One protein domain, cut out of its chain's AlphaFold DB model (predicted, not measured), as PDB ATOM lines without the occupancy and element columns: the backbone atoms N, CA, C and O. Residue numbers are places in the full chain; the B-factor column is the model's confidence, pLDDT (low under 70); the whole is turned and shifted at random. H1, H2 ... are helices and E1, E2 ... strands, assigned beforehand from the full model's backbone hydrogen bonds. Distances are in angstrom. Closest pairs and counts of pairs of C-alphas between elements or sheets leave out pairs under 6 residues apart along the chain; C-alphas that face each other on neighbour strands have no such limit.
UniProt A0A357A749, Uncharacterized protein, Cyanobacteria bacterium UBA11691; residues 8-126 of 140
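What this domain is: This is residues 8 to 126 of the 140 residues of an uncharacterized protein of Cyanobacteria bacterium UBA11691 (UniProt A0A357A749). A strongly twisted four-strand sheet, E3 to E6, forms a long wall with H2 packed over one face, and a small three-strand sheet, E1, E2 and E7, is set crosswise at one end of it. At the other end the long hairpin of E3 and E4 reaches past E5 and E6, while H1 leads away from the beginning of H2 and only grazes the large sheet. The printed part has 119 residues with two named helices and seven named strands, in the order H1 H2 E1 E2 E3 E4 E5 E6 E7; the class is mixed, helices and strands. Both sheets are antiparallel, in the orders E3 - E4 - E5 - E6 and E1 - E2 - E7. The whole is compact, with a radius of gyration of the C-alphas of 15.6 A and spans of 44 by 34 by 24 A.

How they stand to each other: The larger sheet joins E3, residues 57 to 70, E4, residues 73 to 85, E5, residues 96 to 103, and E6, residues 108 to 115, in a meander, each strand the antiparallel neighbour of the one before. E3 and E4 form a hairpin at 164 degrees, with N 64 and O 79 2.9 A apart, within hydrogen-bond range; E3 bends by 62 degrees at residue 61. In the hairpin of E4 and E5, N 80 and O 100 are 2.8 A apart, and in that of E5 and E6, N 99 and O 112 are 2.9 A apart. H2, residues 21 to 31, is on this sheet, making two layers, a helix on one face of a sheet; its closest C-alphas to E3 are those of Cys 22 and Ile 58, 5.9 A apart. H1, residues 8 to 19, only grazes the sheet with its residues 12 to 16, and H1 and H2 meet only through their link. In both helices every O i to N i+4 pair is within hydrogen-bond range. The smaller sheet, also strongly twisted, has E2, residues 46 to 52, as its inner strand and E1, residues 35 to 40, and E7, residues 122 to 125, at its edges. N 38 and O 48 of the hairpin E1 and E2 are 2.8 A apart, and N 51 and O 123 of E2 and E7 are 2.8 A apart. The closest C-alphas of E1 and E6 are those of Tyr 39 and Trp 113, 7.9 A apart; E2 and E6 are apart.

Where its parts are: E4 is 38.4 A long, from C-alpha 73 at (116.799, 134.335, 108.138) to C-alpha 85 at (91.253, 160.905, 97.500), and E3 measures 35.6 A. E5 measures 23.6 A, E6 19.2 A, H1 16.5 A and H2 15.5 A. H1 begins at C-alpha 8 (114.658, 142.553, 88.409).

The domain as a whole: The two C-alphas farthest apart are those of Glu 72 and Ser 90, 49.9 A. The printed part has no cut, and none of its links is long. Its mean pLDDT is 89.7; residues 89 to 92 and residue 126 are under 70.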
ATOM      1  N   VAL A   8     115.233 142.153  87.113       75.19
ATOM      2  CA  VAL A   8     114.658 142.553  88.409       75.19
ATOM      3  C   VAL A   8     113.466 143.505  88.250       75.19
ATOM      4  O   VAL A   8     112.470 143.327  88.941       75.19
ATOM      5  N   TRP A   9     113.526 144.472  87.328       76.00
ATOM      6  CA  TRP A   9     112.417 145.410  87.105       76.00
ATOM      7  C   TRP A   9     111.219 144.725  86.455       76.00
ATOM      8  O   TRP A   9     110.089 144.972  86.860       76.00
ATOM      9  N   ASN A  10     111.465 143.808  85.515       78.56
ATOM     10  CA  ASN A  10     110.401 143.025  84.887       78.56
ATOM     11  C   ASN A  10     109.694 142.121  85.904       78.56
ATOM     12  O   ASN A  10     108.470 142.062  85.916       78.56
ATOM     13  N   SER A  11     110.450 141.454  86.782       80.81
ATOM     14  CA  SER A  11     109.873 140.622  87.841       80.81
ATOM     15  C   SER A  11     109.074 141.438  88.856       80.81
ATOM     16  O   SER A  11     108.020 140.985  89.284       80.81
ATOM     17  N   LEU A  12     109.537 142.640  89.222       79.25
ATOM     18  CA  LEU A  12     108.790 143.529  90.116       79.25
ATOM     19  C   LEU A  12     107.503 144.042  89.459       79.25
ATOM     20  O   LEU A  12     106.455 143.999  90.089       79.25
ATOM     21  N   SER A  13     107.568 144.488  88.201       81.06
ATOM     22  CA  SER A  13     106.382 144.936  87.460       81.06
ATOM     23  C   SER A  13     105.350 143.818  87.344       81.06
ATOM     24  O   SER A  13     104.179 144.049  87.608       81.06
ATOM     25  N   GLN A  14     105.787 142.597  87.023       84.75
ATOM     26  CA  GLN A  14     104.899 141.441  86.946       84.75
ATOM     27  C   GLN A  14     104.283 141.101  88.311       84.75
ATOM     28  O   GLN A  14     103.089 140.836  88.386       84.75
ATOM     29  N   LEU A  15     105.071 141.140  89.392       84.94
ATOM     30  CA  LEU A  15     104.557 140.929  90.747       84.94
ATOM     31  C   LEU A  15     103.478 141.964  91.093       84.94
ATOM     32  O   LEU A  15     102.431 141.593  91.608       84.94
ATOM     33  N   LEU A  16     103.724 143.247  90.812       86.25
ATOM     34  CA  LEU A  16     102.763 144.322  91.073       86.25
ATOM     35  C   LEU A  16     101.485 144.163  90.236       86.25
ATOM     36  O   LEU A  16     100.399 144.368  90.766       86.25
ATOM     37  N   ASP A  17     101.593 143.749  88.974       86.56
ATOM     38  CA  ASP A  17     100.423 143.464  88.135       86.56
ATOM     39  C   ASP A  17      99.612 142.269  88.668       86.56
ATOM     40  O   ASP A  17      98.384 142.280  88.619       86.56
ATOM     41  N   GLU A  18     100.279 141.240  89.202       88.50
ATOM     42  CA  GLU A  18      99.627 140.035  89.728       88.50
ATOM     43  C   GLU A  18      98.927 140.262  91.077       88.50
ATOM     44  O   GLU A  18      97.870 139.678  91.317       88.50
ATOM     45  N   ILE A  19      99.504 141.079  91.967       88.19
ATOM     46  CA  ILE A  19      98.953 141.286  93.318       88.19
ATOM     47  C   ILE A  19      97.904 142.403  93.391       88.19
ATOM     48  O   ILE A  19      97.234 142.519  94.413       88.19
ATOM     49  N   GLU A  20      97.777 143.229  92.347       92.56
ATOM     50  CA  GLU A  20      96.859 144.375  92.280       92.56
ATOM     51  C   GLU A  20      96.896 145.263  93.555       92.56
ATOM     52  O   GLU A  20      95.945 145.274  94.337       92.56
ATOM     53  N   PRO A  21      97.963 146.051  93.804       93.88
ATOM     54  CA  PRO A  21      98.169 146.800  95.049       93.88
ATOM     55  C   PRO A  21      96.969 147.619  95.537       93.88
ATOM     56  O   PRO A  21      96.636 147.575  96.721       93.88
ATOM     57  N   CYS A  22      96.283 148.335  94.640       94.56
ATOM     58  CA  CYS A  22      95.101 149.120  95.008       94.56
ATOM     59  C   CYS A  22      93.961 148.234  95.530       94.56
ATOM     60  O   CYS A  22      93.224 148.648  96.420       94.56
ATOM     61  N   ARG A  23      93.833 147.003  95.023       94.06
ATOM     62  CA  ARG A  23      92.861 146.024  95.512       94.06
ATOM     63  C   ARG A  23      93.220 145.543  96.919       94.06
ATOM     64  O   ARG A  23      92.315 145.410  97.735       94.06
ATOM     65  N   ILE A  24      94.504 145.328  97.219       94.88
ATOM     66  CA  ILE A  24      94.961 144.982  98.578       94.88
ATOM     67  C   ILE A  24      94.579 146.090  99.561       94.88
ATOM     68  O   ILE A  24      93.960 145.814 100.587       94.88
ATOM     69  N   ALA A  25      94.906 147.341  99.228       95.38
ATOM     70  CA  ALA A  25      94.551 148.485 100.057       95.38
ATOM     71  C   ALA A  25      93.028 148.597 100.237       95.38
ATOM     72  O   ALA A  25      92.561 148.711 101.365       95.38
ATOM     73  N   GLN A  26      92.246 148.460  99.162       95.25
ATOM     74  CA  GLN A  26      90.782 148.485  99.230       95.25
ATOM     75  C   GLN A  26      90.227 147.401 100.165       95.25
ATOM     76  O   GLN A  26      89.413 147.694 101.036       95.25
ATOM     77  N   GLN A  27      90.694 146.156 100.032       94.94
ATOM     78  CA  GLN A  27      90.262 145.046 100.887       94.94
ATOM     79  C   GLN A  27      90.621 145.277 102.358       94.94
ATOM     80  O   GLN A  27      89.837 144.926 103.241       94.94
ATOM     81  N   HIS A  28      91.784 145.878 102.628       95.00
ATOM     82  CA  HIS A  28      92.178 146.273 103.978       95.00
ATOM     83  C   HIS A  28      91.202 147.301 104.564       95.00
ATOM     84  O   HIS A  28      90.633 147.044 105.628       95.00
ATOM     85  N   LEU A  29      90.922 148.392 103.837       94.56
ATOM     86  CA  LEU A  29      89.969 149.425 104.264       94.56
ATOM     87  C   LEU A  29      88.568 148.856 104.523       94.56
ATOM     88  O   LEU A  29      87.931 149.173 105.526       94.56
ATOM     89  N   GLU A  30      88.092 147.976 103.645       94.88
ATOM     90  CA  GLU A  30      86.799 147.310 103.806       94.88
ATOM     91  C   GLU A  30      86.775 146.410 105.046       94.88
ATOM     92  O   GLU A  30      85.790 146.400 105.787       94.88
ATOM     93  N   SER A  31      87.864 145.685 105.320       94.25
ATOM     94  CA  SER A  31      87.949 144.767 106.461       94.25
ATOM     95  C   SER A  31      87.868 145.475 107.818       94.25
ATOM     96  O   SER A  31      87.316 144.918 108.771       94.25
ATOM     97  N   CYS A  32      88.357 146.718 107.906       91.44
ATOM     98  CA  CYS A  32      88.278 147.546 109.110       91.44
ATOM     99  C   CYS A  32      87.050 148.477 109.130       91.44
ATOM    100  O   CYS A  32      86.891 149.283 110.054       91.44
ATOM    101  N   ASN A  33      86.143 148.354 108.150       93.50
ATOM    102  CA  ASN A  33      85.022 149.272 107.922       93.50
ATOM    103  C   ASN A  33      85.477 150.739 107.888       93.50
ATOM    104  O   ASN A  33      84.835 151.595 108.498       93.50
ATOM    105  N   TYR A  34      86.610 151.005 107.234       93.94
ATOM    106  CA  TYR A  34      87.210 152.333 107.099       93.94
ATOM    107  C   TYR A  34      87.578 153.003 108.435       93.94
ATOM    108  O   TYR A  34      87.703 154.224 108.506       93.94
ATOM    109  N   ASN A  35      87.744 152.214 109.504       94.12
ATOM    110  CA  ASN A  35      88.128 152.716 110.819       94.12
ATOM    111  C   ASN A  35      89.604 152.462 111.100       94.12
ATOM    112  O   ASN A  35      90.070 151.324 111.077       94.12
ATOM    113  N   ILE A  36      90.286 153.514 111.520       93.94
ATOM    114  CA  ILE A  36      91.671 153.508 111.969       93.94
ATOM    115  C   ILE A  36      91.636 153.650 113.485       93.94
ATOM    116  O   ILE A  36      91.088 154.623 114.005       93.94
ATOM    117  N   GLN A  37      92.163 152.658 114.201       92.31
ATOM    118  CA  GLN A  37      92.237 152.698 115.663       92.31
ATOM    119  C   GLN A  37      93.604 153.225 116.103       92.31
ATOM    120  O   GLN A  37      94.622 152.826 115.545       92.31
ATOM    121  N   GLY A  38      93.627 154.061 117.138       91.00
ATOM    122  CA  GLY A  38      94.856 154.542 117.766       91.00
ATOM    123  C   GLY A  38      95.731 155.392 116.843       91.00
ATOM    124  O   GLY A  38      96.894 155.066 116.614       91.00
ATOM    125  N   TYR A  39      95.172 156.485 116.326       92.75
ATOM    126  CA  TYR A  39      95.846 157.385 115.395       92.75
ATOM    127  C   TYR A  39      96.631 158.478 116.130       92.75
ATOM    128  O   TYR A  39      96.140 159.074 117.091       92.75
ATOM    129  N   TRP A  40      97.838 158.764 115.646       92.06
ATOM    130  CA  TRP A  40      98.660 159.888 116.088       92.06
ATOM    131  C   TRP A  40      98.839 160.860 114.929       92.06
ATOM    132  O   TRP A  40      99.267 160.451 113.852       92.06
ATOM    133  N   ASP A  41      98.541 162.138 115.149       90.50
ATOM    134  CA  ASP A  41      98.769 163.166 114.135       90.50
ATOM    135  C   ASP A  41     100.205 163.726 114.167       90.50
ATOM    136  O   ASP A  41     101.028 163.422 115.038       90.50
ATOM    137  N   SER A  42     100.505 164.615 113.219       87.69
ATOM    138  CA  SER A  42     101.804 165.294 113.115       87.69
ATOM    139  C   SER A  42     102.112 166.251 114.278       87.69
ATOM    140  O   SER A  42     103.269 166.627 114.475       87.69
ATOM    141  N   LYS A  43     101.103 166.639 115.065       89.88
ATOM    142  CA  LYS A  43     101.223 167.482 116.263       89.88
ATOM    143  C   LYS A  43     101.314 166.646 117.543       89.88
ATOM    144  O   LYS A  43     101.324 167.218 118.635       89.88
ATOM    145  N   ASN A  44     101.452 165.322 117.418       88.44
ATOM    146  CA  ASN A  44     101.539 164.371 118.519       88.44
ATOM    147  C   ASN A  44     100.260 164.332 119.384       88.44
ATOM    148  O   ASN A  44     100.323 164.082 120.592       88.44
ATOM    149  N   GLN A  45      99.106 164.591 118.767       90.94
ATOM    150  CA  GLN A  45      97.780 164.398 119.338       90.94
ATOM    151  C   GLN A  45      97.284 162.983 119.029       90.94
ATOM    152  O   GLN A  45      97.405 162.491 117.907       90.94
ATOM    153  N   PHE A  46      96.735 162.333 120.054       91.25
ATOM    154  CA  PHE A  46      96.199 160.981 119.960       91.25
ATOM    155  C   PHE A  46      94.685 160.995 119.761       91.25
ATOM    156  O   PHE A  46      93.966 161.707 120.467       91.25
ATOM    157  N   TYR A  47      94.214 160.125 118.876       91.25
ATOM    158  CA  TYR A  47      92.809 159.895 118.591       91.25
ATOM    159  C   TYR A  47      92.511 158.401 118.685       91.25
ATOM    160  O   TYR A  47      93.153 157.581 118.030       91.25
ATOM    161  N   ASP A  48      91.519 158.040 119.499       90.94
ATOM    162  CA  ASP A  48      91.142 156.635 119.701       90.94
ATOM    163  C   ASP A  48      90.682 155.992 118.393       90.94
ATOM    164  O   ASP A  48      91.061 154.864 118.070       90.94
ATOM    165  N   ARG A  49      89.911 156.748 117.606       93.69
ATOM    166  CA  ARG A  49      89.445 156.313 116.300       93.69
ATOM    167  C   ARG A  49      89.259 157.472 115.334       93.69
ATOM    168  O   ARG A  49      88.670 158.500 115.674       93.69
ATOM    169  N   VAL A  50      89.710 157.221 114.112       94.44
ATOM    170  CA  VAL A  50      89.473 158.034 112.921       94.44
ATOM    171  C   VAL A  50      88.723 157.170 111.908       94.44
ATOM    172  O   VAL A  50      89.069 156.006 111.712       94.44
ATOM    173  N   THR A  51      87.682 157.708 111.287       94.44
ATOM    174  CA  THR A  51      86.826 156.992 110.334       94.44
ATOM    175  C   THR A  51      86.779 157.751 109.016       94.44
ATOM    176  O   THR A  51      86.499 158.949 109.017       94.44
ATOM    177  N   LEU A  52      86.999 157.056 107.899       92.81
ATOM    178  CA  LEU A  52      86.707 157.598 106.569       92.81
ATOM    179  C   LEU A  52      85.228 157.338 106.254       92.81
ATOM    180  O   LEU A  52      84.763 156.203 106.348       92.81
ATOM    181  N   LEU A  53      84.475 158.390 105.931       87.81
ATOM    182  CA  LEU A  53      83.023 158.309 105.727       87.81
ATOM    183  C   LEU A  53      82.630 157.618 104.420       87.81
ATOM    184  O   LEU A  53      81.600 156.946 104.369       87.81
ATOM    185  N   ASP A  54      83.459 157.774 103.393       84.81
ATOM    186  CA  ASP A  54      83.244 157.227 102.060       84.81
ATOM    187  C   ASP A  54      84.436 156.361 101.644       84.81
ATOM    188  O   ASP A  54      85.560 156.567 102.108       84.81
ATOM    189  N   SER A  55      84.204 155.410 100.732       89.56
ATOM    190  CA  SER A  55      85.293 154.639 100.124       89.56
ATOM    191  C   SER A  55      86.176 155.584  99.309       89.56
ATOM    192  O   SER A  55      85.690 156.135  98.317       89.56
ATOM    193  N   PRO A  56      87.453 155.781  99.674       91.75
ATOM    194  CA  PRO A  56      88.326 156.660  98.918       91.75
ATOM    195  C   PRO A  56      88.697 156.027  97.573       91.75
ATOM    196  O   PRO A  56      88.702 154.807  97.404       91.75
ATOM    197  N   THR A  57      89.065 156.870  96.616       92.62
ATOM    198  CA  THR A  57      89.859 156.465  95.459       92.62
ATOM    199  C   THR A  57      91.285 156.195  95.932       92.62
ATOM    200  O   THR A  57      91.887 157.049  96.582       92.62
ATOM    201  N   ILE A  58      91.827 155.022  95.596       94.31
ATOM    202  CA  ILE A  58      93.161 154.583  96.024       94.31
ATOM    203  C   ILE A  58      94.100 154.538  94.821       94.31
ATOM    204  O   ILE A  58      93.873 153.776  93.877       94.31
ATOM    205  N   THR A  59      95.192 155.296  94.882       95.00
ATOM    206  CA  THR A  59      96.224 155.306  93.836       95.00
ATOM    207  C   THR A  59      97.559 154.871  94.417       95.00
ATOM    208  O   THR A  59      98.039 155.471  95.371       95.00
ATOM    209  N   LEU A  60      98.189 153.843  93.840       95.62
ATOM    210  CA  LEU A  60      99.564 153.481  94.184       95.62
ATOM    211  C   LEU A  60     100.515 154.566  93.661       95.62
ATOM    212  O   LEU A  60     100.618 154.758  92.449       95.62
ATOM    213  N   VAL A  61     101.220 155.246  94.561       95.44
ATOM    214  CA  VAL A  61     102.169 156.316  94.205       95.44
ATOM    215  C   VAL A  61     103.618 155.857  94.288       95.44
ATOM    216  O   VAL A  61     104.471 156.358  93.555       95.44
ATOM    217  N   ASN A  62     103.906 154.874  95.139       94.81
ATOM    218  CA  ASN A  62     105.247 154.339  95.292       94.81
ATOM    219  C   ASN A  62     105.212 152.881  95.765       94.81
ATOM    220  O   ASN A  62     104.269 152.420  96.408       94.81
ATOM    221  N   SER A  63     106.260 152.139  95.425       93.12
ATOM    222  CA  SER A  63     106.461 150.776  95.900       93.12
ATOM    223  C   SER A  63     107.945 150.494  96.096       93.12
ATOM    224  O   SER A  63     108.801 150.980  95.355       93.12
ATOM    225  N   ALA A  64     108.256 149.684  97.099       91.25
ATOM    226  CA  ALA A  64     109.609 149.224  97.358       91.25
ATOM    227  C   ALA A  64     109.593 147.762  97.788       91.25
ATOM    228  O   ALA A  64     108.660 147.298  98.428       91.25
ATOM    229  N   ILE A  65     110.661 147.042  97.475       90.62
ATOM    230  CA  ILE A  65     110.893 145.691  97.980       90.62
ATOM    231  C   ILE A  65     112.169 145.687  98.803       90.62
ATOM    232  O   ILE A  65     113.123 146.409  98.501       90.62
ATOM    233  N   GLY A  66     112.205 144.848  99.824       89.88
ATOM    234  CA  GLY A  66     113.387 144.706 100.650       89.88
ATOM    235  C   GLY A  66     113.466 143.354 101.324       89.88
ATOM    236  O   GLY A  66     112.604 142.491 101.169       89.88
ATOM    237  N   ILE A  67     114.570 143.155 102.035       91.88
ATOM    238  CA  ILE A  67     114.849 141.932 102.778       91.88
ATOM    239  C   ILE A  67     115.411 142.345 104.128       91.88
ATOM    240  O   ILE A  67     116.474 142.962 104.200       91.88
ATOM    241  N   ASN A  68     114.720 141.961 105.195       89.06
ATOM    242  CA  ASN A  68     115.256 142.049 106.545       89.06
ATOM    243  C   ASN A  68     116.022 140.767 106.880       89.06
ATOM    244  O   ASN A  68     115.717 139.692 106.363       89.06
ATOM    245  N   GLN A  69     117.015 140.874 107.760       91.00
ATOM    246  CA  GLN A  69     117.712 139.722 108.328       91.00
ATOM    247  C   GLN A  69     117.296 139.585 109.790       91.00
ATOM    248  O   GLN A  69     117.697 140.392 110.626       91.00
ATOM    249  N   VAL A  70     116.479 138.579 110.095       87.69
ATOM    250  CA  VAL A  70     116.001 138.300 111.456       87.69
ATOM    251  C   VAL A  70     116.527 136.933 111.867       87.69
ATOM    252  O   VAL A  70     116.145 135.924 111.283       87.69
ATOM    253  N   ASN A  71     117.411 136.884 112.868       90.44
ATOM    254  CA  ASN A  71     118.039 135.638 113.336       90.44
ATOM    255  C   ASN A  71     118.636 134.803 112.183       90.44
ATOM    256  O   ASN A  71     118.327 133.621 112.050       90.44
ATOM    257  N   GLU A  72     119.434 135.446 111.320       89.94
ATOM    258  CA  GLU A  72     120.076 134.841 110.132       89.94
ATOM    259  C   GLU A  72     119.105 134.352 109.038       89.94
ATOM    260  O   GLU A  72     119.531 133.748 108.051       89.94
ATOM    261  N   LYS A  73     117.799 134.622 109.171       89.81
ATOM    262  CA  LYS A  73     116.799 134.335 108.138       89.81
ATOM    263  C   LYS A  73     116.479 135.586 107.332       89.81
ATOM    264  O   LYS A  73     116.153 136.634 107.890       89.81
ATOM    265  N   ALA A  74     116.508 135.428 106.011       90.31
ATOM    266  CA  ALA A  74     116.030 136.428 105.072       90.31
ATOM    267  C   ALA A  74     114.495 136.494 105.120       90.31
ATOM    268  O   ALA A  74     113.816 135.514 104.810       90.31
ATOM    269  N   CYS A  75     113.964 137.654 105.488       91.00
ATOM    270  CA  CYS A  75     112.537 137.946 105.548       91.00
ATOM    271  C   CYS A  75     112.221 139.018 104.494       91.00
ATOM    272  O   CYS A  75     112.424 140.206 104.768       91.00
ATOM    273  N   PRO A  76     111.821 138.620 103.275       91.69
ATOM    274  CA  PRO A  76     111.442 139.566 102.236       91.69
ATOM    275  C   PRO A  76     110.142 140.283 102.603       91.69
ATOM    276  O   PRO A  76     109.265 139.708 103.249       91.69
ATOM    277  N   TRP A  77     110.032 141.527 102.160       93.50
ATOM    278  CA  TRP A  77     108.859 142.367 102.344       93.50
ATOM    279  C   TRP A  77     108.643 143.264 101.126       93.50
ATOM    280  O   TRP A  77     109.575 143.540 100.360       93.50
ATOM    281  N   ILE A  78     107.411 143.737 100.975       94.25
ATOM    282  CA  ILE A  78     107.031 144.766 100.009       94.25
ATOM    283  C   ILE A  78     106.369 145.926 100.751       94.25
ATOM    284  O   ILE A  78     105.533 145.722 101.623       94.25
ATOM    285  N   LYS A  79     106.776 147.146 100.425       96.12
ATOM    286  CA  LYS A  79     106.173 148.393 100.882       96.12
ATOM    287  C   LYS A  79     105.364 148.970  99.731       96.12
ATOM    288  O   LYS A  79     105.886 149.088  98.622       96.12
ATOM    289  N   LEU A  80     104.125 149.338 100.007       96.94
ATOM    290  CA  LEU A  80     103.201 149.958  99.069       96.94
ATOM    291  C   LEU A  80     102.729 151.272  99.687       96.94
ATOM    292  O   LEU A  80     102.257 151.282 100.822       96.94
ATOM    293  N   GLU A  81     102.896 152.371  98.963       97.94
ATOM    294  CA  GLU A  81     102.476 153.702  99.397       97.94
ATOM    295  C   GLU A  81     101.345 154.166  98.483       97.94
ATOM    296  O   GLU A  81     101.469 154.153  97.252       97.94
ATOM    297  N   PHE A  82     100.236 154.548  99.100       97.06
ATOM    298  CA  PHE A  82      98.999 154.897  98.431       97.06
ATOM    299  C   PHE A  82      98.586 156.316  98.776       97.06
ATOM    300  O   PHE A  82      98.652 156.719  99.935       97.06
ATOM    301  N   LEU A  83      98.077 157.017  97.770       95.62
ATOM    302  CA  LEU A  83      97.346 158.259  97.936       95.62
ATOM    303  C   LEU A  83      95.846 157.966  98.000       95.62
ATOM    304  O   LEU A  83      95.328 157.187  97.188       95.62
ATOM    305  N   LEU A  84      95.167 158.599  98.952       94.19
ATOM    306  CA  LEU A  84      93.729 158.500  99.170       94.19
ATOM    307  C   LEU A  84      93.062 159.818  98.779       94.19
ATOM    308  O   LEU A  84      93.424 160.875  99.290       94.19
ATOM    309  N   ALA A  85      92.053 159.751  97.913       92.06
ATOM    310  CA  ALA A  85      91.253 160.905  97.500       92.06
ATOM    311  C   ALA A  85      89.748 160.601  97.628       92.06
ATOM    312  O   ALA A  85      89.360 159.431  97.571       92.06
ATOM    313  N   PRO A  86      88.864 161.600  97.778       88.62
ATOM    314  CA  PRO A  86      87.423 161.374  97.813       88.62
ATOM    315  C   PRO A  86      86.921 160.769  96.495       88.62
ATOM    316  O   PRO A  86      87.416 161.091  95.417       88.62
ATOM    317  N   TYR A  87      85.895 159.917  96.558       78.69
ATOM    318  CA  TYR A  87      85.338 159.237  95.376       78.69
ATOM    319  C   TYR A  87      84.759 160.197  94.313       78.69
ATOM    320  O   TYR A  87      84.752 159.872  93.128       78.69
ATOM    321  N   ASN A  88      84.271 161.377  94.721       71.81
ATOM    322  CA  ASN A  88      83.467 162.275  93.878       71.81
ATOM    323  C   ASN A  88      84.102 163.642  93.561       71.81
ATOM    324  O   ASN A  88      83.448 164.448  92.897       71.81
ATOM    325  N   ASN A  89      85.324 163.941  94.014       61.19
ATOM    326  CA  ASN A  89      85.909 165.267  93.797       61.19
ATOM    327  C   ASN A  89      86.755 165.326  92.518       61.19
ATOM    328  O   ASN A  89      87.677 164.544  92.312       61.19
ATOM    329  N   SER A  90      86.406 166.286  91.656       56.38
ATOM    330  CA  SER A  90      87.136 166.674  90.442       56.38
ATOM    331  C   SER A  90      88.250 167.694  90.703       56.38
ATOM    332  O   SER A  90      88.875 168.158  89.753       56.38
ATOM    333  N   GLU A  91      88.445 168.087  91.961       55.84
ATOM    334  CA  GLU A  91      89.461 169.042  92.399       55.84
ATOM    335  C   GLU A  91      90.305 168.375  93.492       55.84
ATOM    336  O   GLU A  91      89.764 167.644  94.320       55.84
ATOM    337  N   ASP A  92      91.617 168.581  93.407       56.38
ATOM    338  CA  ASP A  92      92.731 167.878  94.060       56.38
ATOM    339  C   ASP A  92      92.739 167.922  95.608       56.38
ATOM    340  O   ASP A  92      93.705 168.363  96.228       56.38
ATOM    341  N   GLU A  93      91.665 167.485  96.263       74.81
ATOM    342  CA  GLU A  93      91.644 167.287  97.712       74.81
ATOM    343  C   GLU A  93      92.101 165.866  98.032       74.81
ATOM    344  O   GLU A  93      91.373 164.892  97.853       74.81
ATOM    345  N   GLU A  94      93.338 165.747  98.494       87.00
ATOM    346  CA  GLU A  94      93.886 164.513  99.043       87.00
ATOM    347  C   GLU A  94      93.363 164.335 100.477       87.00
ATOM    348  O   GLU A  94      93.439 165.247 101.296       87.00
ATOM    349  N   ILE A  95      92.828 163.155 100.798       91.00
ATOM    350  CA  ILE A  95      92.453 162.781 102.174       91.00
ATOM    351  C   ILE A  95      93.716 162.455 102.973       91.00
ATOM    352  O   ILE A  95      93.763 162.648 104.186       91.00
ATOM    353  N   GLY A  96      94.734 161.921 102.299       93.50
ATOM    354  CA  GLY A  96      96.007 161.577 102.905       93.50
ATOM    355  C   GLY A  96      96.676 160.374 102.259       93.50
ATOM    356  O   GLY A  96      96.355 159.974 101.139       93.50
ATOM    357  N   GLU A  97      97.597 159.777 103.004       95.81
ATOM    358  CA  GLU A  97      98.430 158.665 102.567       95.81
ATOM    359  C   GLU A  97      98.255 157.439 103.468       95.81
ATOM    360  O   GLU A  97      98.131 157.541 104.696       95.81
ATOM    361  N   LEU A  98      98.306 156.267 102.836       96.81
ATOM    362  CA  LEU A  98      98.375 154.965 103.488       96.81
ATOM    363  C   LEU A  98      99.644 154.249 103.037       96.81
ATOM    364  O   LEU A  98      99.876 154.059 101.843       96.81
ATOM    365  N   ILE A  99     100.438 153.787 103.994       97.75
ATOM    366  CA  ILE A  99     101.609 152.955 103.746       97.75
ATOM    367  C   ILE A  99     101.362 151.578 104.345       97.75
ATOM    368  O   ILE A  99     101.219 151.442 105.559       97.75
ATOM    369  N   LEU A 100     101.384 150.555 103.494       97.38
ATOM    370  CA  LEU A 100     101.328 149.156 103.906       97.38
ATOM    371  C   LEU A 100     102.684 148.496 103.687       97.38
ATOM    372  O   LEU A 100     103.254 148.569 102.595       97.38
ATOM    373  N   VAL A 101     103.187 147.812 104.710       96.75
ATOM    374  CA  VAL A 101     104.319 146.892 104.584       96.75
ATOM    375  C   VAL A 101     103.792 145.477 104.745       96.75
ATOM    376  O   VAL A 101     103.183 145.138 105.760       96.75
ATOM    377  N   LEU A 102     104.040 144.648 103.737       95.50
ATOM    378  CA  LEU A 102     103.569 143.275 103.664       95.50
ATOM    379  C   LEU A 102     104.744 142.294 103.711       95.50
ATOM    380  O   LEU A 102     105.814 142.566 103.156       95.50
ATOM    381  N   ASP A 103     104.537 141.134 104.328       93.50
ATOM    382  CA  ASP A 103     105.469 140.006 104.234       93.50
ATOM    383  C   ASP A 103     105.358 139.270 102.879       93.50
ATOM    384  O   ASP A 103     104.557 139.608 102.006       93.50
ATOM    385  N   ALA A 104     106.167 138.224 102.685       88.50
ATOM    386  CA  ALA A 104     106.129 137.403 101.468       88.50
ATOM    387  C   ALA A 104     104.819 136.618 101.259       88.50
ATOM    388  O   ALA A 104     104.625 136.033 100.194       88.50
ATOM    389  N   GLN A 105     103.959 136.539 102.272       91.00
ATOM    390  CA  GLN A 105     102.635 135.924 102.208       91.00
ATOM    391  C   GLN A 105     101.532 136.982 102.026       91.00
ATOM    392  O   GLN A 105     100.358 136.621 102.025       91.00
ATOM    393  N   LEU A 106     101.908 138.252 101.827       90.88
ATOM    394  CA  LEU A 106     101.024 139.413 101.726       90.88
ATOM    395  C   LEU A 106     100.240 139.716 103.012       90.88
ATOM    396  O   LEU A 106      99.208 140.383 102.960       90.88
ATOM    397  N   ASN A 107     100.725 139.272 104.176       93.75
ATOM    398  CA  ASN A 107     100.171 139.724 105.450       93.75
ATOM    399  C   ASN A 107     100.723 141.109 105.788       93.75
ATOM    400  O   ASN A 107     101.923 141.346 105.642       93.75
ATOM    401  N   ILE A 108      99.866 141.992 106.300       94.75
ATOM    402  CA  ILE A 108     100.272 143.306 106.809       94.75
ATOM    403  C   ILE A 108     101.121 143.105 108.066       94.75
ATOM    404  O   ILE A 108     100.665 142.518 109.047       94.75
ATOM    405  N   ILE A 109     102.364 143.581 108.017       95.00
ATOM    406  CA  ILE A 109     103.313 143.549 109.138       95.00
ATOM    407  C   ILE A 109     103.588 144.934 109.719       95.00
ATOM    408  O   ILE A 109     104.015 145.026 110.867       95.00
ATOM    409  N   ASP A 110     103.358 145.988 108.937       95.25
ATOM    410  CA  ASP A 110     103.394 147.371 109.396       95.25
ATOM    411  C   ASP A 110     102.420 148.219 108.571       95.25
ATOM    412  O   ASP A 110     102.189 147.957 107.386       95.25
ATOM    413  N   GLU A 111     101.846 149.223 109.217       95.69
ATOM    414  CA  GLU A 111     100.798 150.078 108.674       95.69
ATOM    415  C   GLU A 111     101.003 151.491 109.211       95.69
ATOM    416  O   GLU A 111     101.043 151.704 110.421       95.69
ATOM    417  N   ASN A 112     101.141 152.460 108.309       95.44
ATOM    418  CA  ASN A 112     101.320 153.858 108.679       95.44
ATOM    419  C   ASN A 112     100.332 154.742 107.920       95.44
ATOM    420  O   ASN A 112     100.087 154.540 106.729       95.44
ATOM    421  N   TRP A 113      99.814 155.745 108.622       94.94
ATOM    422  CA  TRP A 113      98.788 156.658 108.136       94.94
ATOM    423  C   TRP A 113      99.250 158.103 108.250       94.94
ATOM    424  O   TRP A 113      99.844 158.485 109.257       94.94
ATOM    425  N   CYS A 114      98.914 158.916 107.254       94.19
ATOM    426  CA  CYS A 114      99.013 160.367 107.332       94.19
ATOM    427  C   CYS A 114      97.751 160.965 106.717       94.19
ATOM    428  O   CYS A 114      97.653 161.062 105.501       94.19
ATOM    429  N   LEU A 115      96.780 161.326 107.552       93.25
ATOM    430  CA  LEU A 115      95.491 161.854 107.115       93.25
ATOM    431  C   LEU A 115      95.380 163.355 107.363       93.25
ATOM    432  O   LEU A 115      95.818 163.853 108.405       93.25
ATOM    433  N   ASP A 116      94.716 164.039 106.437       91.88
ATOM    434  CA  ASP A 116      94.148 165.357 106.671       91.88
ATOM    435  C   ASP A 116      92.897 165.219 107.545       91.88
ATOM    436  O   ASP A 116      91.815 164.834 107.099       91.88
ATOM    437  N   LEU A 117      93.067 165.513 108.831       90.88
ATOM    438  CA  LEU A 117      92.001 165.452 109.824       90.88
ATOM    439  C   LEU A 117      90.972 166.583 109.687       90.88
ATOM    440  O   LEU A 117      89.891 166.471 110.263       90.88
ATOM    441  N   ASP A 118      91.293 167.649 108.950       89.12
ATOM    442  CA  ASP A 118      90.364 168.746 108.667       89.12
ATOM    443  C   ASP A 118      89.467 168.428 107.448       89.12
ATOM    444  O   ASP A 118      88.519 169.164 107.152       89.12
ATOM    445  N   SER A 119      89.729 167.310 106.757       87.81
ATOM    446  CA  SER A 119      88.959 166.852 105.606       87.81
ATOM    447  C   SER A 119      87.512 166.502 105.988       87.81
ATOM    448  O   SER A 119      87.277 165.768 106.951       87.81
ATOM    449  N   PRO A 120      86.501 166.931 105.205       87.19
ATOM    450  CA  PRO A 120      85.088 166.697 105.524       87.19
ATOM    451  C   PRO A 120      84.669 165.220 105.471       87.19
ATOM    452  O   PRO A 120      83.598 164.870 105.967       87.19
ATOM    453  N   VAL A 121      85.483 164.360 104.855       89.38
ATOM    454  CA  VAL A 121      85.238 162.911 104.762       89.38
ATOM    455  C   VAL A 121      85.942 162.121 105.866       89.38
ATOM    456  O   VAL A 121      85.852 160.893 105.888       89.38
ATOM    457  N   VAL A 122      86.619 162.806 106.791       91.12
ATOM    458  CA  VAL A 122      87.287 162.218 107.949       91.12
ATOM    459  C   VAL A 122      86.520 162.604 109.209       91.12
ATOM    460  O   VAL A 122      86.256 163.773 109.473       91.12
ATOM    461  N   VAL A 123      86.148 161.608 110.010       92.88
ATOM    462  CA  VAL A 123      85.482 161.823 111.297       92.88
ATOM    463  C   VAL A 123      86.336 161.275 112.417       92.88
ATOM    464  O   VAL A 123      86.775 160.127 112.399       92.88
ATOM    465  N   ILE A 124      86.524 162.107 113.430       92.19
ATOM    466  CA  ILE A 124      87.235 161.766 114.649       92.19
ATOM    467  C   ILE A 124      86.199 161.466 115.724       92.19
ATOM    468  O   ILE A 124      85.331 162.291 116.012       92.19
ATOM    469  N   SER A 125      86.306 160.303 116.355       83.12
ATOM    470  CA  SER A 125      85.622 160.060 117.622       83.12
ATOM    471  C   SER A 125      86.633 160.213 118.749       83.12
ATOM    472  O   SER A 125      87.457 159.327 118.984       83.12
ATOM    473  N   GLU A 126      86.588 161.350 119.436       68.31
ATOM    474  CA  GLU A 126      87.329 161.536 120.678       68.31
ATOM    475  C   GLU A 126      86.632 160.757 121.800       68.31
ATOM    476  O   GLU A 126      85.405 160.787 121.940       68.31
TER     477      GLU A 126